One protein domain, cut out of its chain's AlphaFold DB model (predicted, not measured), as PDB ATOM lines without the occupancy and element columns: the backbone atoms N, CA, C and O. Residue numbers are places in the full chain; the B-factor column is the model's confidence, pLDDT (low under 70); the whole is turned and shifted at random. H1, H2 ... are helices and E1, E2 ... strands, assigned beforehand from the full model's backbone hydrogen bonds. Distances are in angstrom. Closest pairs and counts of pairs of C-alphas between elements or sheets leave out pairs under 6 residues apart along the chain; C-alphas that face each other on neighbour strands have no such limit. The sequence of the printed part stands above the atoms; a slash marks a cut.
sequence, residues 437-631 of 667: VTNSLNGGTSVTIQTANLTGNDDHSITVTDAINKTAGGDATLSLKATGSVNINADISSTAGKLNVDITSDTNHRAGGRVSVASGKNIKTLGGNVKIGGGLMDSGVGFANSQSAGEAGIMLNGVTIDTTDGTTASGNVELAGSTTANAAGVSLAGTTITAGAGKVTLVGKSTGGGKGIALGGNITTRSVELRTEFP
ATOM      1  N   VAL A 437     231.090 218.046 103.353       98.69
ATOM      2  CA  VAL A 437     231.492 218.938 102.244       98.69
ATOM      3  C   VAL A 437     230.268 219.444 101.476       98.69
ATOM      4  O   VAL A 437     230.122 220.643 101.230       98.69
ATOM      5  N   THR A 438     229.345 218.537 101.157       98.69
ATOM      6  CA  THR A 438     228.096 218.849 100.453       98.69
ATOM      7  C   THR A 438     227.205 219.797 101.260       98.69
ATOM      8  O   THR A 438     226.619 220.718 100.695       98.69
ATOM      9  N   ASN A 439     227.116 219.624 102.580       98.31
ATOM     10  CA  ASN A 439     226.323 220.486 103.454       98.31
ATOM     11  C   ASN A 439     226.873 221.917 103.513       98.31
ATOM     12  O   ASN A 439     226.082 222.859 103.464       98.31
ATOM     13  N   SER A 440     228.197 222.091 103.559       98.62
ATOM     14  CA  SER A 440     228.825 223.418 103.506       98.62
ATOM     15  C   SER A 440     228.512 224.123 102.179       98.62
ATOM     16  O   SER A 440     228.029 225.257 102.177       98.62
ATOM     17  N   LEU A 441     228.659 223.415 101.050       98.69
ATOM     18  CA  LEU A 441     228.276 223.922  99.724       98.69
ATOM     19  C   LEU A 441     226.774 224.256  99.647       98.69
ATOM     20  O   LEU A 441     226.396 225.269  99.062       98.69
ATOM     21  N   ASN A 442     225.909 223.451 100.271       98.38
ATOM     22  CA  ASN A 442     224.466 223.709 100.363       98.38
ATOM     23  C   ASN A 442     224.116 224.940 101.208       98.38
ATOM     24  O   ASN A 442     223.066 225.545 100.994       98.38
ATOM     25  N   GLY A 443     224.980 225.327 102.148       96.62
ATOM     26  CA  GLY A 443     224.897 226.612 102.848       96.62
ATOM     27  C   GLY A 443     225.352 227.800 101.992       96.62
ATOM     28  O   GLY A 443     225.102 228.946 102.349       96.62
ATOM     29  N   GLY A 444     225.993 227.540 100.849       96.88
ATOM     30  CA  GLY A 444     226.627 228.538  99.987       96.88
ATOM     31  C   GLY A 444     228.115 228.746 100.275       96.88
ATOM     32  O   GLY A 444     228.767 229.450  99.518       96.88
ATOM     33  N   THR A 445     228.676 228.139 101.325       98.62
ATOM     34  CA  THR A 445     230.113 228.220 101.627       98.62
ATOM     35  C   THR A 445     230.924 227.573 100.512       98.62
ATOM     36  O   THR A 445     230.697 226.411 100.174       98.62
ATOM     37  N   SER A 446     231.885 228.307  99.960       98.75
ATOM     38  CA  SER A 446     232.880 227.741  99.052       98.75
ATOM     39  C   SER A 446     233.824 226.823  99.825       98.75
ATOM     40  O   SER A 446     234.186 227.111 100.964       98.75
ATOM     41  N   VAL A 447     234.222 225.709  99.218       98.94
ATOM     42  CA  VAL A 447     235.096 224.712  99.843       98.94
ATOM     43  C   VAL A 447     236.361 224.569  99.014       98.94
ATOM     44  O   VAL A 447     236.300 224.283  97.819       98.94
ATOM     45  N   THR A 448     237.511 224.730  99.659       98.88
ATOM     46  CA  THR A 448     238.825 224.447  99.090       98.88
ATOM     47  C   THR A 448     239.431 223.259  99.818       98.88
ATOM     48  O   THR A 448     239.722 223.335 101.008       98.88
ATOM     49  N   ILE A 449     239.637 222.166  99.092       98.81
ATOM     50  CA  ILE A 449     240.433 221.029  99.546       98.81
ATOM     51  C   ILE A 449     241.758 221.127  98.815       98.81
ATOM     52  O   ILE A 449     241.795 221.067  97.584       98.81
ATOM     53  N   GLN A 450     242.835 221.304  99.558       97.75
ATOM     54  CA  GLN A 450     244.167 221.353  98.991       97.75
ATOM     55  C   GLN A 450     245.112 220.420  99.730       97.75
ATOM     56  O   GLN A 450     244.791 219.963 100.819       97.75
ATOM     57  N   THR A 451     246.247 220.105  99.122       96.69
ATOM     58  CA  THR A 451     247.289 219.341  99.795       96.69
ATOM     59  C   THR A 451     248.367 220.245 100.379       96.69
ATOM     60  O   THR A 451     248.706 221.274  99.788       96.69
ATOM     61  N   ALA A 452     248.957 219.804 101.486       89.88
ATOM     62  CA  ALA A 452     249.894 220.562 102.295       89.88
ATOM     63  C   ALA A 452     251.099 221.027 101.484       89.88
ATOM     64  O   ALA A 452     251.648 220.275 100.680       89.88
ATOM     65  N   ASN A 453     251.533 222.262 101.759       88.44
ATOM     66  CA  ASN A 453     252.680 222.904 101.123       88.44
ATOM     67  C   ASN A 453     252.628 222.777  99.591       88.44
ATOM     68  O   ASN A 453     253.337 221.971  98.995       88.44
ATOM     69  N   LEU A 454     251.821 223.620  98.943       90.12
ATOM     70  CA  LEU A 454     251.593 223.577  97.492       90.12
ATOM     71  C   LEU A 454     252.862 223.702  96.631       90.12
ATOM     72  O   LEU A 454     252.813 223.377  95.450       90.12
ATOM     73  N   THR A 455     253.976 224.154  97.210       88.81
ATOM     74  CA  THR A 455     255.302 224.261  96.576       88.81
ATOM     75  C   THR A 455     256.321 223.251  97.123       88.81
ATOM     76  O   THR A 455     257.509 223.336  96.819       88.81
ATOM     77  N   GLY A 456     255.878 222.347  97.994       89.38
ATOM     78  CA  GLY A 456     256.686 221.359  98.692       89.38
ATOM     79  C   GLY A 456     257.114 220.202  97.800       89.38
ATOM     80  O   GLY A 456     256.654 220.037  96.675       89.38
ATOM     81  N   ASN A 457     258.016 219.376  98.325       90.88
ATOM     82  CA  ASN A 457     258.610 218.273  97.566       90.88
ATOM     83  C   ASN A 457     257.731 217.018  97.491       90.88
ATOM     84  O   ASN A 457     258.052 216.136  96.690       90.88
ATOM     85  N   ASP A 458     256.705 216.930  98.337       91.69
ATOM     86  CA  ASP A 458     255.829 215.769  98.457       91.69
ATOM     87  C   ASP A 458     254.640 215.888  97.495       91.69
ATOM     88  O   ASP A 458     253.968 216.921  97.442       91.69
ATOM     89  N   ASP A 459     254.367 214.814  96.753       92.38
ATOM     90  CA  ASP A 459     253.293 214.742  95.758       92.38
ATOM     91  C   ASP A 459     252.063 214.055  96.351       92.38
ATOM     92  O   ASP A 459     251.850 212.848  96.215       92.38
ATOM     93  N   HIS A 460     251.243 214.843  97.031       96.75
ATOM     94  CA  HIS A 460     250.013 214.401  97.662       96.75
ATOM     95  C   HIS A 460     248.839 214.483  96.695       96.75
ATOM     96  O   HIS A 460     248.726 215.413  95.899       96.75
ATOM     97  N   SER A 461     247.937 213.515  96.767       97.62
ATOM     98  CA  SER A 461     246.799 213.395  95.865       97.62
ATOM     99  C   SER A 461     245.464 213.591  96.576       97.62
ATOM    100  O   SER A 461     245.273 213.216  97.734       97.62
ATOM    101  N   ILE A 462     244.500 214.125  95.828       98.81
ATOM    102  CA  ILE A 462     243.101 214.238  96.245       98.81
ATOM    103  C   ILE A 462     242.296 213.174  95.505       98.81
ATOM    104  O   ILE A 462     242.342 213.095  94.276       98.81
ATOM    105  N   THR A 463     241.523 212.373  96.236       98.75
ATOM    106  CA  THR A 463     240.586 211.403  95.653       98.75
ATOM    107  C   THR A 463     239.162 211.701  96.104       98.75
ATOM    108  O   THR A 463     238.867 211.645  97.292       98.75
ATOM    109  N   VAL A 464     238.263 211.990  95.165       98.75
ATOM    110  CA  VAL A 464     236.820 212.103  95.420       98.75
ATOM    111  C   VAL A 464     236.182 210.756  95.107       98.75
ATOM    112  O   VAL A 464     236.012 210.406  93.940       98.75
ATOM    113  N   THR A 465     235.882 209.980  96.144       98.06
ATOM    114  CA  THR A 465     235.338 208.619  96.024       98.06
ATOM    115  C   THR A 465     233.825 208.623  95.863       98.06
ATOM    116  O   THR A 465     233.310 207.870  95.039       98.06
ATOM    117  N   ASP A 466     233.128 209.487  96.605       98.50
ATOM    118  CA  ASP A 466     231.665 209.583  96.599       98.50
ATOM    119  C   ASP A 466     231.172 210.930  96.067       98.50
ATOM    120  O   ASP A 466     231.910 211.914  96.017       98.50
ATOM    121  N   ALA A 467     229.910 210.960  95.635       98.69
ATOM    122  CA  ALA A 467     229.356 212.086  94.894       98.69
ATOM    123  C   ALA A 467     229.157 213.335  95.765       98.69
ATOM    124  O   ALA A 467     228.594 213.261  96.857       98.69
ATOM    125  N   ILE A 468     229.534 214.496  95.227       98.81
ATOM    126  CA  ILE A 468     229.287 215.811  95.826       98.81
ATOM    127  C   ILE A 468     228.086 216.429  95.109       98.81
ATOM    128  O   ILE A 468     228.190 216.857  93.961       98.81
ATOM    129  N   ASN A 469     226.935 216.475  95.786       98.25
ATOM    130  CA  ASN A 469     225.660 216.883  95.189       98.25
ATOM    131  C   ASN A 469     225.094 218.131  95.873       98.25
ATOM    132  O   ASN A 469     224.319 218.045  96.832       98.25
ATOM    133  N   LYS A 470     225.448 219.308  95.355       98.44
ATOM    134  CA  LYS A 470     224.899 220.585  95.813       98.44
ATOM    135  C   LYS A 470     223.433 220.710  95.377       98.44
ATOM    136  O   LYS A 470     223.095 220.670  94.196       98.44
ATOM    137  N   THR A 471     222.532 220.843  96.338       98.38
ATOM    138  CA  THR A 471     221.071 220.812  96.153       98.38
ATOM    139  C   THR A 471     220.342 222.004  96.770       98.38
ATOM    140  O   THR A 471     219.145 222.165  96.551       98.38
ATOM    141  N   ALA A 472     221.045 222.872  97.500       97.56
ATOM    142  CA  ALA A 472     220.487 224.088  98.090       97.56
ATOM    143  C   ALA A 472     221.522 225.228  98.127       97.56
ATOM    144  O   ALA A 472     222.677 225.041  97.745       97.56
ATOM    145  N   GLY A 473     221.104 226.406  98.596       95.06
ATOM    146  CA  GLY A 473     221.981 227.560  98.828       95.06
ATOM    147  C   GLY A 473     222.306 228.385  97.583       95.06
ATOM    148  O   GLY A 473     221.891 228.064  96.469       95.06
ATOM    149  N   GLY A 474     223.050 229.472  97.795       94.31
ATOM    150  CA  GLY A 474     223.515 230.373  96.736       94.31
ATOM    151  C   GLY A 474     224.686 229.811  95.928       94.31
ATOM    152  O   GLY A 474     225.027 228.633  96.039       94.31
ATOM    153  N   ASP A 475     225.294 230.663  95.106       95.88
ATOM    154  CA  ASP A 475     226.479 230.311  94.320       95.88
ATOM    155  C   ASP A 475     227.658 229.935  95.236       95.88
ATOM    156  O   ASP A 475     227.873 230.579  96.262       95.88
ATOM    157  N   ALA A 476     228.427 228.912  94.853       97.88
ATOM    158  CA  ALA A 476     229.599 228.439  95.593       97.88
ATOM    159  C   ALA A 476     230.711 227.969  94.644       97.88
ATOM    160  O   ALA A 476     230.478 227.721  93.456       97.88
ATOM    161  N   THR A 477     231.918 227.804  95.178       98.69
ATOM    162  CA  THR A 477     233.048 227.202  94.463       98.69
ATOM    163  C   THR A 477     233.543 225.969  95.213       98.69
ATOM    164  O   THR A 477     233.730 226.018  96.426       98.69
ATOM    165  N   LEU A 478     233.785 224.876  94.490       98.88
ATOM    166  CA  LEU A 478     234.571 223.737  94.951       98.88
ATOM    167  C   LEU A 478     235.947 223.805  94.285       98.88
ATOM    168  O   LEU A 478     236.046 223.679  93.064       98.88
ATOM    169  N   SER A 479     236.993 223.996  95.085       98.88
ATOM    170  CA  SER A 479     238.381 223.998  94.622       98.88
ATOM    171  C   SER A 479     239.110 222.750  95.114       98.88
ATOM    172  O   SER A 479     239.088 222.467  96.310       98.88
ATOM    173  N   LEU A 480     239.779 222.031  94.213       98.88
ATOM    174  CA  LEU A 480     240.611 220.865  94.515       98.88
ATOM    175  C   LEU A 480     242.039 221.136  94.033       98.88
ATOM    176  O   LEU A 480     242.260 221.275  92.829       98.88
ATOM    177  N   LYS A 481     243.006 221.236  94.949       98.56
ATOM    178  CA  LYS A 481     244.393 221.611  94.624       98.56
ATOM    179  C   LYS A 481     245.394 220.601  95.173       98.56
ATOM    180  O   LYS A 481     245.579 220.526  96.377       98.56
ATOM    181  N   ALA A 482     246.044 219.837  94.310       98.38
ATOM    182  CA  ALA A 482     246.972 218.787  94.715       98.38
ATOM    183  C   ALA A 482     248.393 219.078  94.220       98.38
ATOM    184  O   ALA A 482     248.573 219.472  93.068       98.38
ATOM    185  N   THR A 483     249.400 218.817  95.055       97.38
ATOM    186  CA  THR A 483     250.801 218.760  94.612       97.38
ATOM    187  C   THR A 483     251.031 217.567  93.691       97.38
ATOM    188  O   THR A 483     251.793 217.673  92.747       97.38
ATOM    189  N   GLY A 484     250.308 216.466  93.899       96.94
ATOM    190  CA  GLY A 484     250.227 215.315  93.007       96.94
ATOM    191  C   GLY A 484     248.967 215.329  92.137       96.94
ATOM    192  O   GLY A 484     248.643 216.316  91.475       96.94
ATOM    193  N   SER A 485     248.251 214.201  92.092       97.88
ATOM    194  CA  SER A 485     247.103 214.007  91.194       97.88
ATOM    195  C   SER A 485     245.757 214.336  91.845       97.88
ATOM    196  O   SER A 485     245.580 214.212  93.056       97.88
ATOM    197  N   VAL A 486     244.762 214.665  91.019       98.75
ATOM    198  CA  VAL A 486     243.353 214.735  91.436       98.75
ATOM    199  C   VAL A 486     242.556 213.648  90.715       98.75
ATOM    200  O   VAL A 486     242.516 213.605  89.484       98.75
ATOM    201  N   ASN A 487     241.914 212.758  91.474       98.62
ATOM    202  CA  ASN A 487     241.118 211.645  90.952       98.62
ATOM    203  C   ASN A 487     239.649 211.804  91.365       98.62
ATOM    204  O   ASN A 487     239.325 211.756  92.549       98.62
ATOM    205  N   ILE A 488     238.753 211.970  90.395       98.75
ATOM    206  CA  ILE A 488     237.311 212.113  90.620       98.75
ATOM    207  C   ILE A 488     236.611 210.820  90.205       98.75
ATOM    208  O   ILE A 488     236.433 210.548  89.020       98.75
ATOM    209  N   ASN A 489     236.200 210.016  91.182       98.56
ATOM    210  CA  ASN A 489     235.576 208.709  90.965       98.56
ATOM    211  C   ASN A 489     234.045 208.738  91.064       98.56
ATOM    212  O   ASN A 489     233.405 207.702  90.876       98.56
ATOM    213  N   ALA A 490     233.450 209.905  91.313       98.50
ATOM    214  CA  ALA A 490     232.013 210.096  91.469       98.50
ATOM    215  C   ALA A 490     231.527 211.418  90.863       98.50
ATOM    216  O   ALA A 490     232.321 212.242  90.413       98.50
ATOM    217  N   ASP A 491     230.209 211.599  90.828       98.75
ATOM    218  CA  ASP A 491     229.592 212.802  90.272       98.75
ATOM    219  C   ASP A 491     229.861 214.033  91.151       98.75
ATOM    220  O   ASP A 491     229.794 213.969  92.379       98.75
ATOM    221  N   ILE A 492     230.104 215.174  90.508       98.88
ATOM    222  CA  ILE A 492     230.082 216.501  91.127       98.88
ATOM    223  C   ILE A 492     228.942 217.263  90.462       98.88
ATOM    224  O   ILE A 492     228.984 217.524  89.260       98.88
ATOM    225  N   SER A 493     227.895 217.596  91.211       98.56
ATOM    226  CA  SER A 493     226.695 218.200  90.636       98.56
ATOM    227  C   SER A 493     226.133 219.356  91.458       98.56
ATOM    228  O   SER A 493     226.276 219.398  92.680       98.56
ATOM    229  N   SER A 494     225.466 220.289  90.775       98.50
ATOM    230  CA  SER A 494     224.605 221.304  91.377       98.50
ATOM    231  C   SER A 494     223.209 221.287  90.764       98.50
ATOM    232  O   SER A 494     223.049 221.170  89.549       98.50
ATOM    233  N   THR A 495     222.199 221.444  91.616       97.56
ATOM    234  CA  THR A 495     220.788 221.650  91.242       97.56
ATOM    235  C   THR A 495     220.195 222.931  91.839       97.56
ATOM    236  O   THR A 495     219.061 223.285  91.527       97.56
ATOM    237  N   ALA A 496     220.968 223.663  92.649       95.75
ATOM    238  CA  ALA A 496     220.606 224.976  93.174       95.75
ATOM    239  C   ALA A 496     221.854 225.848  93.337       95.75
ATOM    240  O   ALA A 496     222.841 225.409  93.932       95.75
ATOM    241  N   GLY A 497     221.803 227.087  92.842       95.25
ATOM    242  CA  GLY A 497     222.964 227.979  92.782       95.25
ATOM    243  C   GLY A 497     224.056 227.463  91.837       95.25
ATOM    244  O   GLY A 497     224.209 226.257  91.610       95.25
ATOM    245  N   LYS A 498     224.843 228.374  91.270       96.75
ATOM    246  CA  LYS A 498     225.989 227.989  90.442       96.75
ATOM    247  C   LYS A 498     227.029 227.290  91.311       96.75
ATOM    248  O   LYS A 498     227.302 227.729  92.427       96.75
ATOM    249  N   LEU A 499     227.643 226.236  90.788       98.50
ATOM    250  CA  LEU A 499     228.817 225.612  91.395       98.50
ATOM    251  C   LEU A 499     230.009 225.785  90.464       98.50
ATOM    252  O   LEU A 499     230.077 225.125  89.437       98.50
ATOM    253  N   ASN A 500     230.957 226.650  90.801       98.62
ATOM    254  CA  ASN A 500     232.233 226.637  90.088       98.62
ATOM    255  C   ASN A 500     233.057 225.441  90.568       98.62
ATOM    256  O   ASN A 500     233.127 225.190  91.770       98.62
ATOM    257  N   VAL A 501     233.689 224.725  89.645       98.88
ATOM    258  CA  VAL A 501     234.605 223.622  89.946       98.88
ATOM    259  C   VAL A 501     235.978 224.002  89.409       98.88
ATOM    260  O   VAL A 501     236.144 224.147  88.198       98.88
ATOM    261  N   ASP A 502     236.941 224.196  90.309       98.75
ATOM    262  CA  ASP A 502     238.331 224.530  89.982       98.75
ATOM    263  C   ASP A 502     239.250 223.399  90.451       98.75
ATOM    264  O   ASP A 502     239.300 223.074  91.636       98.75
ATOM    265  N   ILE A 503     239.949 222.760  89.518       98.88
ATOM    266  CA  ILE A 503     240.835 221.632  89.789       98.88
ATOM    267  C   ILE A 503     242.235 221.976  89.294       98.88
ATOM    268  O   ILE A 503     242.438 222.256  88.113       98.88
ATOM    269  N   THR A 504     243.206 221.913  90.200       98.38
ATOM    270  CA  THR A 504     244.626 222.141  89.919       98.38
ATOM    271  C   THR A 504     245.447 220.967  90.456       98.38
ATOM    272  O   THR A 504     245.500 220.767  91.665       98.38
ATOM    273  N   SER A 505     246.077 220.177  89.588       98.19
ATOM    274  CA  SER A 505     247.073 219.160  89.979       98.19
ATOM    275  C   SER A 505     248.505 219.689  89.840       98.19
ATOM    276  O   SER A 505     248.703 220.783  89.319       98.19
ATOM    277  N   ASP A 506     249.515 218.924  90.257       96.00
ATOM    278  CA  ASP A 506     250.936 219.264  90.054       96.00
ATOM    279  C   ASP A 506     251.304 220.690  90.513       96.00
ATOM    280  O   ASP A 506     252.023 221.406  89.816       96.00
ATOM    281  N   THR A 507     250.761 221.166  91.643       96.38
ATOM    282  CA  THR A 507     250.989 222.557  92.093       96.38
ATOM    283  C   THR A 507     252.451 222.863  92.421       96.38
ATOM    284  O   THR A 507     252.831 224.032  92.469       96.38
ATOM    285  N   ASN A 508     253.263 221.828  92.660       93.62
ATOM    286  CA  ASN A 508     254.691 221.940  92.948       93.62
ATOM    287  C   ASN A 508     255.583 221.736  91.705       93.62
ATOM    288  O   ASN A 508     256.777 222.033  91.772       93.62
ATOM    289  N   HIS A 509     255.014 221.289  90.577       91.00
ATOM    290  CA  HIS A 509     255.684 221.106  89.283       91.00
ATOM    291  C   HIS A 509     256.804 220.059  89.286       91.00
ATOM    292  O   HIS A 509     257.797 220.218  88.563       91.00
ATOM    293  N   ARG A 510     256.710 219.027  90.133       86.81
ATOM    294  CA  ARG A 510     257.855 218.157  90.438       86.81
ATOM    295  C   ARG A 510     257.792 216.806  89.733       86.81
ATOM    296  O   ARG A 510     258.441 216.639  88.696       86.81
ATOM    297  N   ALA A 511     257.047 215.840  90.272       87.38
ATOM    298  CA  ALA A 511     256.898 214.517  89.649       87.38
ATOM    299  C   ALA A 511     255.727 214.446  88.656       87.38
ATOM    300  O   ALA A 511     255.448 213.391  88.077       87.38
ATOM    301  N   GLY A 512     255.048 215.573  88.432       90.31
ATOM    302  CA  GLY A 512     253.802 215.609  87.698       90.31
ATOM    303  C   GLY A 512     252.609 215.209  88.567       90.31
ATOM    304  O   GLY A 512     252.712 214.610  89.633       90.31
ATOM    305  N   GLY A 513     251.432 215.491  88.038       94.75
ATOM    306  CA  GLY A 513     250.148 215.222  88.646       94.75
ATOM    307  C   GLY A 513     249.082 215.342  87.574       94.75
ATOM    308  O   GLY A 513     248.924 216.399  86.956       94.75
ATOM    309  N   ARG A 514     248.350 214.256  87.330       96.88
ATOM    310  CA  ARG A 514     247.240 214.273  86.373       96.88
ATOM    311  C   ARG A 514     245.949 214.704  87.056       96.88
ATOM    312  O   ARG A 514     245.783 214.534  88.265       96.88
ATOM    313  N   VAL A 515     244.987 215.127  86.248       98.69
ATOM    314  CA  VAL A 515     243.578 215.135  86.644       98.69
ATOM    315  C   VAL A 515     242.849 214.030  85.894       98.69
ATOM    316  O   VAL A 515     242.908 213.956  84.666       98.69
ATOM    317  N   SER A 516     242.145 213.170  86.625       98.25
ATOM    318  CA  SER A 516     241.313 212.122  86.034       98.25
ATOM    319  C   SER A 516     239.886 212.170  86.563       98.25
ATOM    320  O   SER A 516     239.658 212.424  87.746       98.25
ATOM    321  N   VAL A 517     238.924 211.917  85.677       98.38
ATOM    322  CA  VAL A 517     237.518 211.717  86.039       98.38
ATOM    323  C   VAL A 517     237.089 210.351  85.507       98.38
ATOM    324  O   VAL A 517     237.250 210.057  84.318       98.38
ATOM    325  N   ALA A 518     236.592 209.503  86.406       97.75
ATOM    326  CA  ALA A 518     236.250 208.118  86.120       97.75
ATOM    327  C   ALA A 518     235.102 207.994  85.110       97.75
ATOM    328  O   ALA A 518     234.304 208.911  84.900       97.75
ATOM    329  N   SER A 519     235.013 206.819  84.487       97.19
ATOM    330  CA  SER A 519     234.074 206.624  83.392       97.19
ATOM    331  C   SER A 519     232.611 206.645  83.814       97.19
ATOM    332  O   SER A 519     232.240 206.115  84.862       97.19
ATOM    333  N   GLY A 520     231.783 207.291  82.989       96.06
ATOM    334  CA  GLY A 520     230.359 207.474  83.244       96.06
ATOM    335  C   GLY A 520     230.039 208.468  84.364       96.06
ATOM    336  O   GLY A 520     228.901 208.474  84.831       96.06
ATOM    337  N   LYS A 521     231.017 209.264  84.829       98.31
ATOM    338  CA  LYS A 521     230.805 210.302  85.850       98.31
ATOM    339  C   LYS A 521     230.520 211.668  85.249       98.31
ATOM    340  O   LYS A 521     230.851 211.955  84.097       98.31
ATOM    341  N   ASN A 522     229.882 212.508  86.051       98.06
ATOM    342  CA  ASN A 522     229.356 213.793  85.622       98.06
ATOM    343  C   ASN A 522     229.949 214.950  86.435       98.06
ATOM    344  O   ASN A 522     230.052 214.862  87.656       98.06
ATOM    345  N   ILE A 523     230.249 216.062  85.763       98.69
ATOM    346  CA  ILE A 523     230.487 217.374  86.373       98.69
ATOM    347  C   ILE A 523     229.396 218.318  85.862       98.69
ATOM    348  O   ILE A 523     229.428 218.737  84.706       98.69
ATOM    349  N   LYS A 524     228.404 218.623  86.704       98.62
ATOM    350  CA  LYS A 524     227.256 219.475  86.355       98.62
ATOM    351  C   LYS A 524     227.201 220.696  87.260       98.62
ATOM    352  O   LYS A 524     227.048 220.552  88.466       98.62
ATOM    353  N   THR A 525     227.300 221.900  86.712       98.44
ATOM    354  CA  THR A 525     227.580 223.100  87.525       98.44
ATOM    355  C   THR A 525     226.444 224.114  87.601       98.44
ATOM    356  O   THR A 525     226.593 225.128  88.286       98.44
ATOM    357  N   LEU A 526     225.318 223.864  86.922       97.69
ATOM    358  CA  LEU A 526     224.141 224.744  86.897       97.69
ATOM    359  C   LEU A 526     224.513 226.209  86.591       97.69
ATOM    360  O   LEU A 526     224.257 227.113  87.383       97.69
ATOM    361  N   GLY A 527     225.196 226.453  85.471       97.44
ATOM    362  CA  GLY A 527     225.664 227.793  85.095       97.44
ATOM    363  C   GLY A 527     227.037 228.192  85.656       97.44
ATOM    364  O   GLY A 527     227.528 229.267  85.310       97.44
ATOM    365  N   GLY A 528     227.655 227.376  86.521       98.12
ATOM    366  CA  GLY A 528     229.016 227.584  87.036       98.12
ATOM    367  C   GLY A 528     230.115 227.136  86.065       98.12
ATOM    368  O   GLY A 528     229.872 226.352  85.149       98.12
ATOM    369  N   ASN A 529     231.339 227.628  86.248       98.56
ATOM    370  CA  ASN A 529     232.474 227.267  85.390       98.56
ATOM    371  C   ASN A 529     233.099 225.922  85.791       98.56
ATOM    372  O   ASN A 529     233.063 225.544  86.960       98.56
ATOM    373  N   VAL A 530     233.750 225.258  84.835       98.88
ATOM    374  CA  VAL A 530     234.660 224.135  85.091       98.88
ATOM    375  C   VAL A 530     236.049 224.509  84.598       98.88
ATOM    376  O   VAL A 530     236.240 224.754  83.406       98.88
ATOM    377  N   LYS A 531     237.023 224.537  85.504       98.75
ATOM    378  CA  LYS A 531     238.434 224.738  85.186       98.75
ATOM    379  C   LYS A 531     239.228 223.534  85.667       98.75
ATOM    380  O   LYS A 531     239.136 223.158  86.829       98.75
ATOM    381  N   ILE A 532     239.989 222.927  84.765       98.75
ATOM    382  CA  ILE A 532     240.899 221.830  85.071       98.75
ATOM    383  C   ILE A 532     242.255 222.167  84.472       98.75
ATOM    384  O   ILE A 532     242.395 222.315  83.258       98.75
ATOM    385  N   GLY A 533     243.257 222.263  85.326       98.12
ATOM    386  CA  GLY A 533     244.631 222.487  84.922       98.12
ATOM    387  C   GLY A 533     245.576 221.994  85.995       98.12
ATOM    388  O   GLY A 533     245.251 221.100  86.778       98.12
ATOM    389  N   GLY A 534     246.747 222.601  86.041       95.94
ATOM    390  CA  GLY A 534     247.732 222.274  87.049       95.94
ATOM    391  C   GLY A 534     248.689 223.414  87.301       95.94
ATOM    392  O   GLY A 534     248.528 224.507  86.758       95.94
ATOM    393  N   GLY A 535     249.658 223.167  88.167       93.12
ATOM    394  CA  GLY A 535     250.616 224.184  88.543       93.12
ATOM    395  C   GLY A 535     251.515 224.602  87.383       93.12
ATOM    396  O   GLY A 535     251.894 225.768  87.318       93.12
ATOM    397  N   LEU A 536     251.866 223.685  86.465       90.56
ATOM    398  CA  LEU A 536     252.966 223.899  85.522       90.56
ATOM    399  C   LEU A 536     252.646 225.059  84.576       90.56
ATOM    400  O   LEU A 536     251.910 224.892  83.606       90.56
ATOM    401  N   MET A 537     253.205 226.234  84.863       92.31
ATOM    402  CA  MET A 537     252.923 227.453  84.112       92.31
ATOM    403  C   MET A 537     253.742 227.508  82.823       92.31
ATOM    404  O   MET A 537     254.972 227.533  82.855       92.31
ATOM    405  N   ASP A 538     253.057 227.630  81.692       90.56
ATOM    406  CA  ASP A 538     253.658 227.930  80.396       90.56
ATOM    407  C   ASP A 538     252.779 228.935  79.648       90.56
ATOM    408  O   ASP A 538     251.572 228.749  79.488       90.56
ATOM    409  N   SER A 539     253.383 230.053  79.238       88.81
ATOM    410  CA  SER A 539     252.714 231.118  78.481       88.81
ATOM    411  C   SER A 539     251.407 231.622  79.125       88.81
ATOM    412  O   SER A 539     250.453 231.986  78.436       88.81
ATOM    413  N   GLY A 540     251.364 231.648  80.464       88.88
ATOM    414  CA  GLY A 540     250.207 232.086  81.254       88.88
ATOM    415  C   GLY A 540     249.108 231.030  81.443       88.88
ATOM    416  O   GLY A 540     248.050 231.364  81.972       88.88
ATOM    417  N   VAL A 541     249.341 229.782  81.027       92.50
ATOM    418  CA  VAL A 541     248.441 228.636  81.222       92.50
ATOM    419  C   VAL A 541     249.067 227.663  82.220       92.50
ATOM    420  O   VAL A 541     250.225 227.290  82.061       92.50
ATOM    421  N   GLY A 542     248.304 227.244  83.232       95.19
ATOM    422  CA  GLY A 542     248.721 226.228  84.203       95.19
ATOM    423  C   GLY A 542     248.281 224.829  83.773       95.19
ATOM    424  O   GLY A 542     247.081 224.552  83.702       95.19
ATOM    425  N   PHE A 543     249.233 223.949  83.477       96.62
ATOM    426  CA  PHE A 543     248.979 222.618  82.932       96.62
ATOM    427  C   PHE A 543     248.944 221.533  84.008       96.62
ATOM    428  O   PHE A 543     249.865 221.416  84.814       96.62
ATOM    429  N   ALA A 544     247.914 220.681  83.963       97.38
ATOM    430  CA  ALA A 544     247.942 219.384  84.633       97.38
ATOM    431  C   ALA A 544     248.952 218.512  83.888       97.38
ATOM    432  O   ALA A 544     248.709 218.152  82.734       97.38
ATOM    433  N   ASN A 545     250.094 218.222  84.502       95.12
ATOM    434  CA  ASN A 545     251.218 217.612  83.807       95.12
ATOM    435  C   ASN A 545     251.419 216.154  84.222       95.12
ATOM    436  O   ASN A 545     251.802 215.872  85.349       95.12
ATOM    437  N   SER A 546     251.229 215.212  83.299       94.25
ATOM    438  CA  SER A 546     251.525 213.795  83.540       94.25
ATOM    439  C   SER A 546     252.905 213.411  83.006       94.25
ATOM    440  O   SER A 546     253.177 213.544  81.811       94.25
ATOM    441  N   GLN A 547     253.753 212.855  83.871       91.38
ATOM    442  CA  GLN A 547     255.037 212.257  83.479       91.38
ATOM    443  C   GLN A 547     254.966 210.727  83.320       91.38
ATOM    444  O   GLN A 547     255.933 210.090  82.900       91.38
ATOM    445  N   SER A 548     253.820 210.121  83.648       88.19
ATOM    446  CA  SER A 548     253.634 208.669  83.615       88.19
ATOM    447  C   SER A 548     253.433 208.152  82.190       88.19
ATOM    448  O   SER A 548     252.721 208.753  81.385       88.19
ATOM    449  N   ALA A 549     254.041 207.005  81.875       85.56
ATOM    450  CA  ALA A 549     253.950 206.395  80.551       85.56
ATOM    451  C   ALA A 549     252.492 206.079  80.169       85.56
ATOM    452  O   ALA A 549     251.806 205.355  80.883       85.56
ATOM    453  N   GLY A 550     252.036 206.601  79.024       82.50
ATOM    454  CA  GLY A 550     250.686 206.359  78.500       82.50
ATOM    455  C   GLY A 550     249.569 207.182  79.156       82.50
ATOM    456  O   GLY A 550     248.416 207.052  78.755       82.50
ATOM    457  N   GLU A 551     249.891 208.056  80.110       91.94
ATOM    458  CA  GLU A 551     248.908 208.805  80.893       91.94
ATOM    459  C   GLU A 551     248.806 210.258  80.428       91.94
ATOM    460  O   GLU A 551     249.804 210.979  80.375       91.94
ATOM    461  N   ALA A 552     247.583 210.704  80.141       95.88
ATOM    462  CA  ALA A 552     247.324 212.095  79.800       95.88
ATOM    463  C   ALA A 552     247.426 213.017  81.021       95.88
ATOM    464  O   ALA A 552     247.156 212.598  82.145       95.88
ATOM    465  N   GLY A 553     247.757 214.291  80.793       96.94
ATOM    466  CA  GLY A 553     247.696 215.319  81.838       96.94
ATOM    467  C   GLY A 553     246.274 215.507  82.369       96.94
ATOM    468  O   GLY A 553     246.047 215.542  83.577       96.94
ATOM    469  N   ILE A 554     245.302 215.529  81.453       98.44
ATOM    470  CA  ILE A 554     243.871 215.461  81.764       98.44
ATOM    471  C   ILE A 554     243.263 214.241  81.072       98.44
ATOM    472  O   ILE A 554     243.316 214.132  79.844       98.44
ATOM    473  N   MET A 555     242.636 213.355  81.849       97.38
ATOM    474  CA  MET A 555     241.984 212.141  81.356       97.38
ATOM    475  C   MET A 555     240.495 212.109  81.714       97.38
ATOM    476  O   MET A 555     240.127 211.849  82.859       97.38
ATOM    477  N   LEU A 556     239.642 212.317  80.707       97.62
ATOM    478  CA  LEU A 556     238.183 212.242  80.812       97.62
ATOM    479  C   LEU A 556     237.662 211.152  79.861       97.62
ATOM    480  O   LEU A 556     237.749 211.298  78.637       97.62
ATOM    481  N   ASN A 557     237.130 210.055  80.411       92.94
ATOM    482  CA  ASN A 557     236.688 208.893  79.632       92.94
ATOM    483  C   ASN A 557     235.185 208.616  79.797       92.94
ATOM    484  O   ASN A 557     234.788 207.999  80.773       92.94
ATOM    485  N   GLY A 558     234.329 209.017  78.862       95.94
ATOM    486  CA  GLY A 558     232.876 208.855  78.987       95.94
ATOM    487  C   GLY A 558     232.274 209.788  80.039       95.94
ATOM    488  O   GLY A 558     231.299 209.430  80.694       95.94
ATOM    489  N   VAL A 559     232.904 210.946  80.250       98.06
ATOM    490  CA  VAL A 559     232.502 211.947  81.244       98.06
ATOM    491  C   VAL A 559     231.493 212.904  80.622       98.06
ATOM    492  O   VAL A 559     231.628 213.268  79.454       98.06
ATOM    493  N   THR A 560     230.510 213.359  81.398       98.50
ATOM    494  CA  THR A 560     229.658 214.489  80.992       98.50
ATOM    495  C   THR A 560     230.040 215.734  81.777       98.50
ATOM    496  O   THR A 560     229.888 215.756  82.995       98.50
ATOM    497  N   ILE A 561     230.492 216.780  81.089       98.62
ATOM    498  CA  ILE A 561     230.607 218.132  81.642       98.62
ATOM    499  C   ILE A 561     229.417 218.942  81.131       98.62
ATOM    500  O   ILE A 561     229.286 219.139  79.925       98.62
ATOM    501  N   ASP A 562     228.559 219.416  82.028       98.56
ATOM    502  CA  ASP A 562     227.418 220.271  81.688       98.56
ATOM    503  C   ASP A 562     227.436 221.533  82.547       98.56
ATOM    504  O   ASP A 562     227.198 221.490  83.757       98.56
ATOM    505  N   THR A 563     227.735 222.665  81.916       98.44
ATOM    506  CA  THR A 563     227.769 223.963  82.590       98.44
ATOM    507  C   THR A 563     226.508 224.783  82.399       98.44
ATOM    508  O   THR A 563     226.478 225.945  82.804       98.44
ATOM    509  N   THR A 564     225.464 224.220  81.792       97.25
ATOM    510  CA  THR A 564     224.202 224.921  81.551       97.25
ATOM    511  C   THR A 564     223.293 224.887  82.777       97.25
ATOM    512  O   THR A 564     223.392 224.005  83.628       97.25
ATOM    513  N   ASP A 565     222.400 225.867  82.886       93.69
ATOM    514  CA  ASP A 565     221.317 225.884  83.879       93.69
ATOM    515  C   ASP A 565     219.983 225.342  83.323       93.69
ATOM    516  O   ASP A 565     218.945 225.441  83.974       93.69
ATOM    517  N   GLY A 566     219.996 224.805  82.097       86.81
ATOM    518  CA  GLY A 566     218.798 224.396  81.359       86.81
ATOM    519  C   GLY A 566     217.969 225.551  80.777       86.81
ATOM    520  O   GLY A 566     216.923 225.296  80.183       86.81
ATOM    521  N   THR A 567     218.410 226.807  80.921       86.62
ATOM    522  CA  THR A 567     217.733 228.005  80.407       86.62
ATOM    523  C   THR A 567     218.677 228.898  79.587       86.62
ATOM    524  O   THR A 567     218.840 228.679  78.389       86.62
ATOM    525  N   THR A 568     219.281 229.921  80.192       82.38
ATOM    526  CA  THR A 568     220.079 230.958  79.527       82.38
ATOM    527  C   THR A 568     221.462 231.133  80.142       82.38
ATOM    528  O   THR A 568     222.353 231.638  79.454       82.38
ATOM    529  N   ALA A 569     221.675 230.727  81.401       87.44
ATOM    530  CA  ALA A 569     222.984 230.819  82.025       87.44
ATOM    531  C   ALA A 569     223.835 229.594  81.677       87.44
ATOM    532  O   ALA A 569     223.395 228.445  81.708       87.44
ATOM    533  N   SER A 570     225.101 229.846  81.373       93.00
ATOM    534  CA  SER A 570     226.067 228.793  81.095       93.00
ATOM    535  C   SER A 570     227.468 229.227  81.495       93.00
ATOM    536  O   SER A 570     227.864 230.355  81.188       93.00
ATOM    537  N   GLY A 571     228.206 228.337  82.150       97.19
ATOM    538  CA  GLY A 571     229.605 228.560  82.506       97.19
ATOM    539  C   GLY A 571     230.576 228.170  81.394       97.19
ATOM    540  O   GLY A 571     230.233 227.451  80.455       97.19
ATOM    541  N   ASN A 572     231.815 228.627  81.509       98.19
ATOM    542  CA  ASN A 572     232.908 228.230  80.630       98.19
ATOM    543  C   ASN A 572     233.497 226.880  81.056       98.19
ATOM    544  O   ASN A 572     233.421 226.500  82.227       98.19
ATOM    545  N   VAL A 573     234.145 226.204  80.109       98.75
ATOM    546  CA  VAL A 573     234.979 225.025  80.366       98.75
ATOM    547  C   VAL A 573     236.398 225.324  79.903       98.75
ATOM    548  O   VAL A 573     236.608 225.649  78.737       98.75
ATOM    549  N   GLU A 574     237.373 225.221  80.797       98.50
ATOM    550  CA  GLU A 574     238.793 225.413  80.494       98.50
ATOM    551  C   GLU A 574     239.581 224.183  80.938       98.50
ATOM    552  O   GLU A 574     239.621 223.879  82.127       98.50
ATOM    553  N   LEU A 575     240.190 223.475  79.984       98.62
ATOM    554  CA  LEU A 575     241.007 222.287  80.238       98.62
ATOM    555  C   LEU A 575     242.425 222.522  79.707       98.62
ATOM    556  O   LEU A 575     242.602 222.716  78.502       98.62
ATOM    557  N   ALA A 576     243.425 222.465  80.581       98.25
ATOM    558  CA  ALA A 576     244.836 222.613  80.236       98.25
ATOM    559  C   ALA A 576     245.648 221.403  80.716       98.25
ATOM    560  O   ALA A 576     245.920 221.253  81.906       98.25
ATOM    561  N   GLY A 577     246.035 220.524  79.792       97.62
ATOM    562  CA  GLY A 577     246.754 219.286  80.104       97.62
ATOM    563  C   GLY A 577     248.046 219.138  79.311       97.62
ATOM    564  O   GLY A 577     248.085 219.402  78.105       97.62
ATOM    565  N   SER A 578     249.112 218.712  79.978       96.44
ATOM    566  CA  SER A 578     250.393 218.390  79.355       96.44
ATOM    567  C   SER A 578     250.857 216.985  79.714       96.44
ATOM    568  O   SER A 578     250.484 216.416  80.739       96.44
ATOM    569  N   THR A 579     251.694 216.406  78.864       94.75
ATOM    570  CA  THR A 579     252.402 215.173  79.197       94.75
ATOM    571  C   THR A 579     253.800 215.151  78.600       94.75
ATOM    572  O   THR A 579     254.033 215.674  77.504       94.75
ATOM    573  N   THR A 580     254.728 214.529  79.325       92.25
ATOM    574  CA  THR A 580     256.068 214.205  78.819       92.25
ATOM    575  C   THR A 580     256.171 212.792  78.250       92.25
ATOM    576  O   THR A 580     257.168 212.453  77.612       92.25
ATOM    577  N   ALA A 581     255.131 211.976  78.419       89.44
ATOM    578  CA  ALA A 581     255.039 210.637  77.864       89.44
ATOM    579  C   ALA A 581     254.428 210.637  76.453       89.44
ATOM    580  O   ALA A 581     253.919 211.644  75.958       89.44
ATOM    581  N   ASN A 582     254.456 209.478  75.790       91.69
ATOM    582  CA  ASN A 582     253.753 209.262  74.524       91.69
ATOM    583  C   ASN A 582     252.237 209.099  74.758       91.69
ATOM    584  O   ASN A 582     251.683 208.010  74.616       91.69
ATOM    585  N   ALA A 583     251.582 210.177  75.187       93.94
ATOM    586  CA  ALA A 583     250.158 210.242  75.503       93.94
ATOM    587  C   ALA A 583     249.560 211.583  75.046       93.94
ATOM    588  O   ALA A 583     250.254 212.427  74.478       93.94
ATOM    589  N   ALA A 584     248.254 211.778  75.246       95.50
ATOM    590  CA  ALA A 584     247.632 213.064  74.956       95.50
ATOM    591  C   ALA A 584     247.879 214.073  76.088       95.50
ATOM    592  O   ALA A 584     247.821 213.689  77.248       95.50
ATOM    593  N   GLY A 585     248.065 215.362  75.801       96.38
ATOM    594  CA  GLY A 585     248.019 216.384  76.858       96.38
ATOM    595  C   GLY A 585     246.632 216.434  77.513       96.38
ATOM    596  O   GLY A 585     246.492 216.296  78.729       96.38
ATOM    597  N   VAL A 586     245.596 216.520  76.674       97.94
ATOM    598  CA  VAL A 586     244.180 216.402  77.061       97.94
ATOM    599  C   VAL A 586     243.538 215.239  76.305       97.94
ATOM    600  O   VAL A 586     243.522 215.237  75.073       97.94
ATOM    601  N   SER A 587     242.980 214.266  77.027       97.44
ATOM    602  CA  SER A 587     242.274 213.104  76.470       97.44
ATOM    603  C   SER A 587     240.783 213.147  76.807       97.44
ATOM    604  O   SER A 587     240.407 213.054  77.975       97.44
ATOM    605  N   LEU A 588     239.937 213.274  75.778       97.06
ATOM    606  CA  LEU A 588     238.472 213.347  75.863       97.06
ATOM    607  C   LEU A 588     237.817 212.148  75.155       97.06
ATOM    608  O   LEU A 588     237.070 212.314  74.188       97.06
ATOM    609  N   ALA A 589     238.107 210.926  75.599       95.50
ATOM    610  CA  ALA A 589     237.524 209.713  75.023       95.50
ATOM    611  C   ALA A 589     236.043 209.598  75.419       95.50
ATOM    612  O   ALA A 589     235.741 209.601  76.602       95.50
ATOM    613  N   GLY A 590     235.102 209.557  74.471       95.75
ATOM    614  CA  GLY A 590     233.662 209.454  74.765       95.75
ATOM    615  C   GLY A 590     233.072 210.596  75.609       95.75
ATOM    616  O   GLY A 590     231.939 210.487  76.070       95.75
ATOM    617  N   THR A 591     233.824 211.673  75.848       98.00
ATOM    618  CA  THR A 591     233.434 212.759  76.758       98.00
ATOM    619  C   THR A 591     232.489 213.738  76.070       98.00
ATOM    620  O   THR A 591     232.735 214.161  74.941       98.00
ATOM    621  N   THR A 592     231.411 214.119  76.752       98.19
ATOM    622  CA  THR A 592     230.453 215.123  76.278       98.19
ATOM    623  C   THR A 592     230.610 216.407  77.082       98.19
ATOM    624  O   THR A 592     230.490 216.383  78.302       98.19
ATOM    625  N   ILE A 593     230.861 217.528  76.407       98.50
ATOM    626  CA  ILE A 593     230.928 218.862  77.009       98.50
ATOM    627  C   ILE A 593     229.766 219.696  76.474       98.50
ATOM    628  O   ILE A 593     229.690 219.950  75.274       98.50
ATOM    629  N   THR A 594     228.892 220.166  77.357       98.12
ATOM    630  CA  THR A 594     227.797 221.085  77.033       98.12
ATOM    631  C   THR A 594     228.002 222.379  77.803       98.12
ATOM    632  O   THR A 594     227.902 222.399  79.025       98.12
ATOM    633  N   ALA A 595     228.301 223.461  77.082       97.00
ATOM    634  CA  ALA A 595     228.564 224.771  77.670       97.00
ATOM    635  C   ALA A 595     227.642 225.883  77.162       97.00
ATOM    636  O   ALA A 595     227.852 227.041  77.495       97.00
ATOM    637  N   GLY A 596     226.614 225.567  76.364       93.31
ATOM    638  CA  GLY A 596     225.618 226.546  75.916       93.31
ATOM    639  C   GLY A 596     226.256 227.793  75.290       93.31
ATOM    640  O   GLY A 596     226.947 227.701  74.277       93.31
ATOM    641  N   ALA A 597     226.043 228.965  75.897       93.69
ATOM    642  CA  ALA A 597     226.650 230.225  75.467       93.69
ATOM    643  C   ALA A 597     228.088 230.448  75.989       93.69
ATOM    644  O   ALA A 597     228.775 231.341  75.485       93.69
ATOM    645  N   GLY A 598     228.529 229.673  76.980       96.06
ATOM    646  CA  GLY A 598     229.863 229.699  77.572       96.06
ATOM    647  C   GLY A 598     230.904 229.076  76.653       96.06
ATOM    648  O   GLY A 598     230.597 228.187  75.864       96.06
ATOM    649  N   LYS A 599     232.142 229.559  76.740       97.19
ATOM    650  CA  LYS A 599     233.268 229.154  75.893       97.19
ATOM    651  C   LYS A 599     233.891 227.848  76.385       97.19
ATOM    652  O   LYS A 599     234.067 227.666  77.589       97.19
ATOM    653  N   VAL A 600     234.312 226.996  75.452       98.50
ATOM    654  CA  VAL A 600     235.161 225.827  75.734       98.50
ATOM    655  C   VAL A 600     236.582 226.101  75.246       98.50
ATOM    656  O   VAL A 600     236.797 226.311  74.056       98.50
ATOM    657  N   THR A 601     237.555 226.095  76.154       98.00
ATOM    658  CA  THR A 601     238.982 226.268  75.855       98.00
ATOM    659  C   THR A 601     239.723 224.982  76.192       98.00
ATOM    660  O   THR A 601     239.707 224.551  77.342       98.00
ATOM    661  N   LEU A 602     240.387 224.381  75.207       98.19
ATOM    662  CA  LEU A 602     241.232 223.205  75.390       98.19
ATOM    663  C   LEU A 602     242.667 223.553  75.006       98.19
ATOM    664  O   LEU A 602     242.930 223.959  73.873       98.19
ATOM    665  N   VAL A 603     243.596 223.368  75.938       97.50
ATOM    666  CA  VAL A 603     245.028 223.584  75.729       97.50
ATOM    667  C   VAL A 603     245.756 222.280  76.023       97.50
ATOM    668  O   VAL A 603     245.700 221.766  77.137       97.50
ATOM    669  N   GLY A 604     246.409 221.712  75.014       96.62
ATOM    670  CA  GLY A 604     247.031 220.397  75.114       96.62
ATOM    671  C   GLY A 604     248.470 220.374  74.617       96.62
ATOM    672  O   GLY A 604     248.742 220.792  73.490       96.62
ATOM    673  N   LYS A 605     249.383 219.834  75.427       94.50
ATOM    674  CA  LYS A 605     250.810 219.698  75.095       94.50
ATOM    675  C   LYS A 605     251.281 218.258  75.280       94.50
ATOM    676  O   LYS A 605     250.959 217.614  76.270       94.50
ATOM    677  N   SER A 606     252.057 217.753  74.330       93.69
ATOM    678  CA  SER A 606     252.698 216.439  74.426       93.69
ATOM    679  C   SER A 606     254.125 216.558  73.912       93.69
ATOM    680  O   SER A 606     254.337 216.929  72.757       93.69
ATOM    681  N   THR A 607     255.104 216.269  74.768       89.44
ATOM    682  CA  THR A 607     256.523 216.269  74.377       89.44
ATOM    683  C   THR A 607     257.057 214.864  74.092       89.44
ATOM    684  O   THR A 607     258.074 214.738  73.417       89.44
ATOM    685  N   GLY A 608     256.347 213.809  74.509       85.69
ATOM    686  CA  GLY A 608     256.722 212.409  74.277       85.69
ATOM    687  C   GLY A 608     256.220 211.806  72.958       85.69
ATOM    688  O   GLY A 608     256.249 210.589  72.797       85.69
ATOM    689  N   GLY A 609     255.739 212.628  72.018       84.44
ATOM    690  CA  GLY A 609     255.331 212.200  70.670       84.44
ATOM    691  C   GLY A 609     253.840 211.878  70.488       84.44
ATOM    692  O   GLY A 609     253.413 211.619  69.363       84.44
ATOM    693  N   GLY A 610     253.033 211.945  71.552       90.50
ATOM    694  CA  GLY A 610     251.573 211.829  71.475       90.50
ATOM    695  C   GLY A 610     250.881 213.123  71.014       90.50
ATOM    696  O   GLY A 610     251.533 214.124  70.715       90.50
ATOM    697  N   LYS A 611     249.542 213.133  70.961       93.25
ATOM    698  CA  LYS A 611     248.749 214.305  70.528       93.25
ATOM    699  C   LYS A 611     248.726 215.399  71.604       93.25
ATOM    700  O   LYS A 611     248.651 215.099  72.784       93.25
ATOM    701  N   GLY A 612     248.670 216.679  71.235       94.50
ATOM    702  CA  GLY A 612     248.358 217.729  72.220       94.50
ATOM    703  C   GLY A 612     246.962 217.519  72.826       94.50
ATOM    704  O   GLY A 612     246.807 217.408  74.038       94.50
ATOM    705  N   ILE A 613     245.956 217.371  71.960       96.94
ATOM    706  CA  ILE A 613     244.558 217.116  72.332       96.94
ATOM    707  C   ILE A 613     244.059 215.880  71.569       96.94
ATOM    708  O   ILE A 613     244.206 215.793  70.347       96.94
ATOM    709  N   ALA A 614     243.449 214.930  72.275       95.88
ATOM    710  CA  ALA A 614     242.764 213.773  71.707       95.88
ATOM    711  C   ALA A 614     241.252 213.884  71.961       95.88
ATOM    712  O   ALA A 614     240.778 213.660  73.072       95.88
ATOM    713  N   LEU A 615     240.497 214.233  70.916       93.69
ATOM    714  CA  LEU A 615     239.038 214.353  70.960       93.69
ATOM    715  C   LEU A 615     238.385 213.041  70.516       93.69
ATOM    716  O   LEU A 615     238.667 212.554  69.423       93.69
ATOM    717  N   GLY A 616     237.506 212.487  71.352       89.81
ATOM    718  CA  GLY A 616     236.744 211.269  71.071       89.81
ATOM    719  C   GLY A 616     235.277 211.348  71.502       89.81
ATOM    720  O   GLY A 616     234.667 210.308  71.720       89.81
ATOM    721  N   GLY A 617     234.724 212.556  71.660       89.94
ATOM    722  CA  GLY A 617     233.337 212.795  72.069       89.94
ATOM    723  C   GLY A 617     232.778 214.116  71.522       89.94
ATOM    724  O   GLY A 617     233.290 214.632  70.529       89.94
ATOM    725  N   ASN A 618     231.723 214.652  72.143       95.06
ATOM    726  CA  ASN A 618     230.945 215.781  71.612       95.06
ATOM    727  C   ASN A 618     231.165 217.066  72.419       95.06
ATOM    728  O   ASN A 618     231.142 217.037  73.645       95.06
ATOM    729  N   ILE A 619     231.301 218.206  71.738       97.12
ATOM    730  CA  ILE A 619     231.359 219.529  72.374       97.12
ATOM    731  C   ILE A 619     230.236 220.396  71.800       97.12
ATOM    732  O   ILE A 619     230.217 220.675  70.604       97.12
ATOM    733  N   THR A 620     229.322 220.839  72.662       96.50
ATOM    734  CA  THR A 620     228.199 221.722  72.326       96.50
ATOM    735  C   THR A 620     228.368 223.056  73.045       96.50
ATOM    736  O   THR A 620     228.218 223.149  74.261       96.50
ATOM    737  N   THR A 621     228.703 224.102  72.295       96.25
ATOM    738  CA  THR A 621     228.997 225.447  72.815       96.25
ATOM    739  C   THR A 621     228.852 226.489  71.704       96.25
ATOM    740  O   THR A 621     228.878 226.155  70.519       96.25
ATOM    741  N   ARG A 622     228.748 227.764  72.080       92.44
ATOM    742  CA  ARG A 622     228.843 228.911  71.176       92.44
ATOM    743  C   ARG A 622     230.249 229.126  70.616       92.44
ATOM    744  O   ARG A 622     230.373 229.621  69.497       92.44
ATOM    745  N   SER A 623     231.297 228.830  71.383       95.50
ATOM    746  CA  SER A 623     232.677 229.044  70.944       95.50
ATOM    747  C   SER A 623     233.632 228.006  71.519       95.50
ATOM    748  O   SER A 623     233.638 227.721  72.716       95.50
ATOM    749  N   VAL A 624     234.469 227.462  70.637       96.69
ATOM    750  CA  VAL A 624     235.550 226.542  70.988       96.69
ATOM    751  C   VAL A 624     236.878 227.201  70.647       96.69
ATOM    752  O   VAL A 624     237.054 227.715  69.543       96.69
ATOM    753  N   GLU A 625     237.823 227.153  71.576       96.69
ATOM    754  CA  GLU A 625     239.228 227.448  71.335       96.69
ATOM    755  C   GLU A 625     240.065 226.194  71.599       96.69
ATOM    756  O   GLU A 625     240.007 225.622  72.684       96.69
ATOM    757  N   LEU A 626     240.856 225.779  70.606       95.94
ATOM    758  CA  LEU A 626     241.789 224.659  70.708       95.94
ATOM    759  C   LEU A 626     243.212 225.184  70.519       95.94
ATOM    760  O   LEU A 626     243.508 225.817  69.506       95.94
ATOM    761  N   ARG A 627     244.098 224.902  71.473       93.88
ATOM    762  CA  ARG A 627     245.517 225.264  71.417       93.88
ATOM    763  C   ARG A 627     246.371 224.015  71.605       93.88
ATOM    764  O   ARG A 627     246.274 223.343  72.628       93.88
ATOM    765  N   THR A 628     247.222 223.715  70.632       88.62
ATOM    766  CA  THR A 628     248.226 222.648  70.735       88.62
ATOM    767  C   THR A 628     249.598 223.218  70.438       88.62
ATOM    768  O   THR A 628     249.775 223.838  69.388       88.62
ATOM    769  N   GLU A 629     250.578 222.994  71.307       70.50
ATOM    770  CA  GLU A 629     251.960 223.324  70.967       70.50
ATOM    771  C   GLU A 629     252.589 222.199  70.142       70.50
ATOM    772  O   GLU A 629     252.616 221.044  70.565       70.50
ATOM    773  N   PHE A 630     253.109 222.551  68.964       52.28
ATOM    774  CA  PHE A 630     254.063 221.720  68.234       52.28
ATOM    775  C   PHE A 630     255.479 222.131  68.658       52.28
ATOM    776  O   PHE A 630     255.781 223.329  68.616       52.28
ATOM    777  N   PRO A 631     256.382 221.198  69.016       44.62
ATOM    778  CA  PRO A 631     257.793 221.541  69.109       44.62
ATOM    779  C   PRO A 631     258.248 222.027  67.727       44.62
ATOM    780  O   PRO A 631     258.105 221.314  66.733       44.62
TER     781      PRO A 631
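This is residues 437 to 631 of the 667 residues of the protein "Filamentous hemagglutinin family outer membrane protein" of Selenomonas sputigena (strain ATCC 35185 / DSM 20758 / VPI D19B-28) (UniProt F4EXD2). The chain is wound in stacked turns, a solenoid whose three walls are rows of parallel strands, one on top of the next. One wall holds E1, E4, E7, E10 and E15, a second E2, E5, E8 and E13, a third the short strands E3, E6, E9 and E14; at the far end E16 and E17 bend round the turn, and at the near end the small helix H1 caps the stack. The hairpin of E11 and E12 turns off from the first wall. The 195 printed residues have one named helix, H1, followed by seventeen named strands, E1 to E17, in one branched sheet, parallel but for the antiparallel pair E11 and E12; the class is mostly strand. The whole is compact, with a radius of gyration of the C-alphas of 15.5 A and spans of 45 by 37 by 29 A.

H1 is residues 437 to 442, beginning with C-alpha 437 at (231.492, 218.938, 102.244). E1, residues 446 to 450, is 13.0 A long; E2 is residues 462 to 464 and E3 residues 468 to 470. E4, residues 476 to 481, measures 16.3 A, and is followed by E5, 486 to 488, and E6, 492 to 494. E7, residues 499 to 505, is 19.4 A long, with C-alpha 499 at (228.817, 225.612, 91.395). E8 is residues 515 to 517, E9 522 to 524 and E10 530 to 534, 13.3 A long. E11, residues 536 to 538, and E12, 541 to 546 and 15.3 A long, come before E13, 554 to 557, and E14, 560 to 562. E15, residues 573 to 579, measures 20.0 A. E16, residues 586 to 606, bends by 176 degrees at residue 594, and its ends are 8.9 A apart. E17, residues 613 to 628, bends by 175 degrees at residue 619 and ends with C-alpha 628 at (248.226, 222.648, 70.735).

H1 is on the sheet; its closest C-alphas to E3 are those of Asn 442 and Lys 470, 5.5 A apart. Its two O i to N i+4 pairs are within hydrogen-bond range. E1 is an edge strand, parallel to E4 at 3 degrees, with N 447 and O 477 2.9 A apart. E7 lies on the other side of E4, with N 478 and O 500 at 2.8 A. E2 and E5 are parallel at 5 degrees, with N 464 and O 487 at 2.8 A, and E8 lies on the other side of E5. E3 and E6 are parallel at 6 degrees, with N 470 and O 493 at 2.8 A; E9 lies on the other side of E6. E10 is parallel to E7, with N 503 and O 531 at 2.8 A, and runs on into E11 at 95 degrees. The hairpin E11 and E12 has N 538 and O 541 at 2.9 A. E10 and E12 lie on one side of E15, E16 on the other side. E13, E14 and E15 lie on one side of E16, for instance with N 556 and O 587 at 2.9 A and N 561 and O 592 at 2.8 A. E17, an edge strand, lies on the other side, with N 588 and O 614 at 2.9 A.

The two C-alphas farthest apart are those of Gly 443 and Pro 631, 47.4 A. The sheet is twisted, its C-alphas up to 11.4 A off the best plane. The printed part has no cut, and the link from E1 to E2, 11 residues, is the one long link. The mean pLDDT of the printed part is 95.0; residues 630 to 631 are under 70.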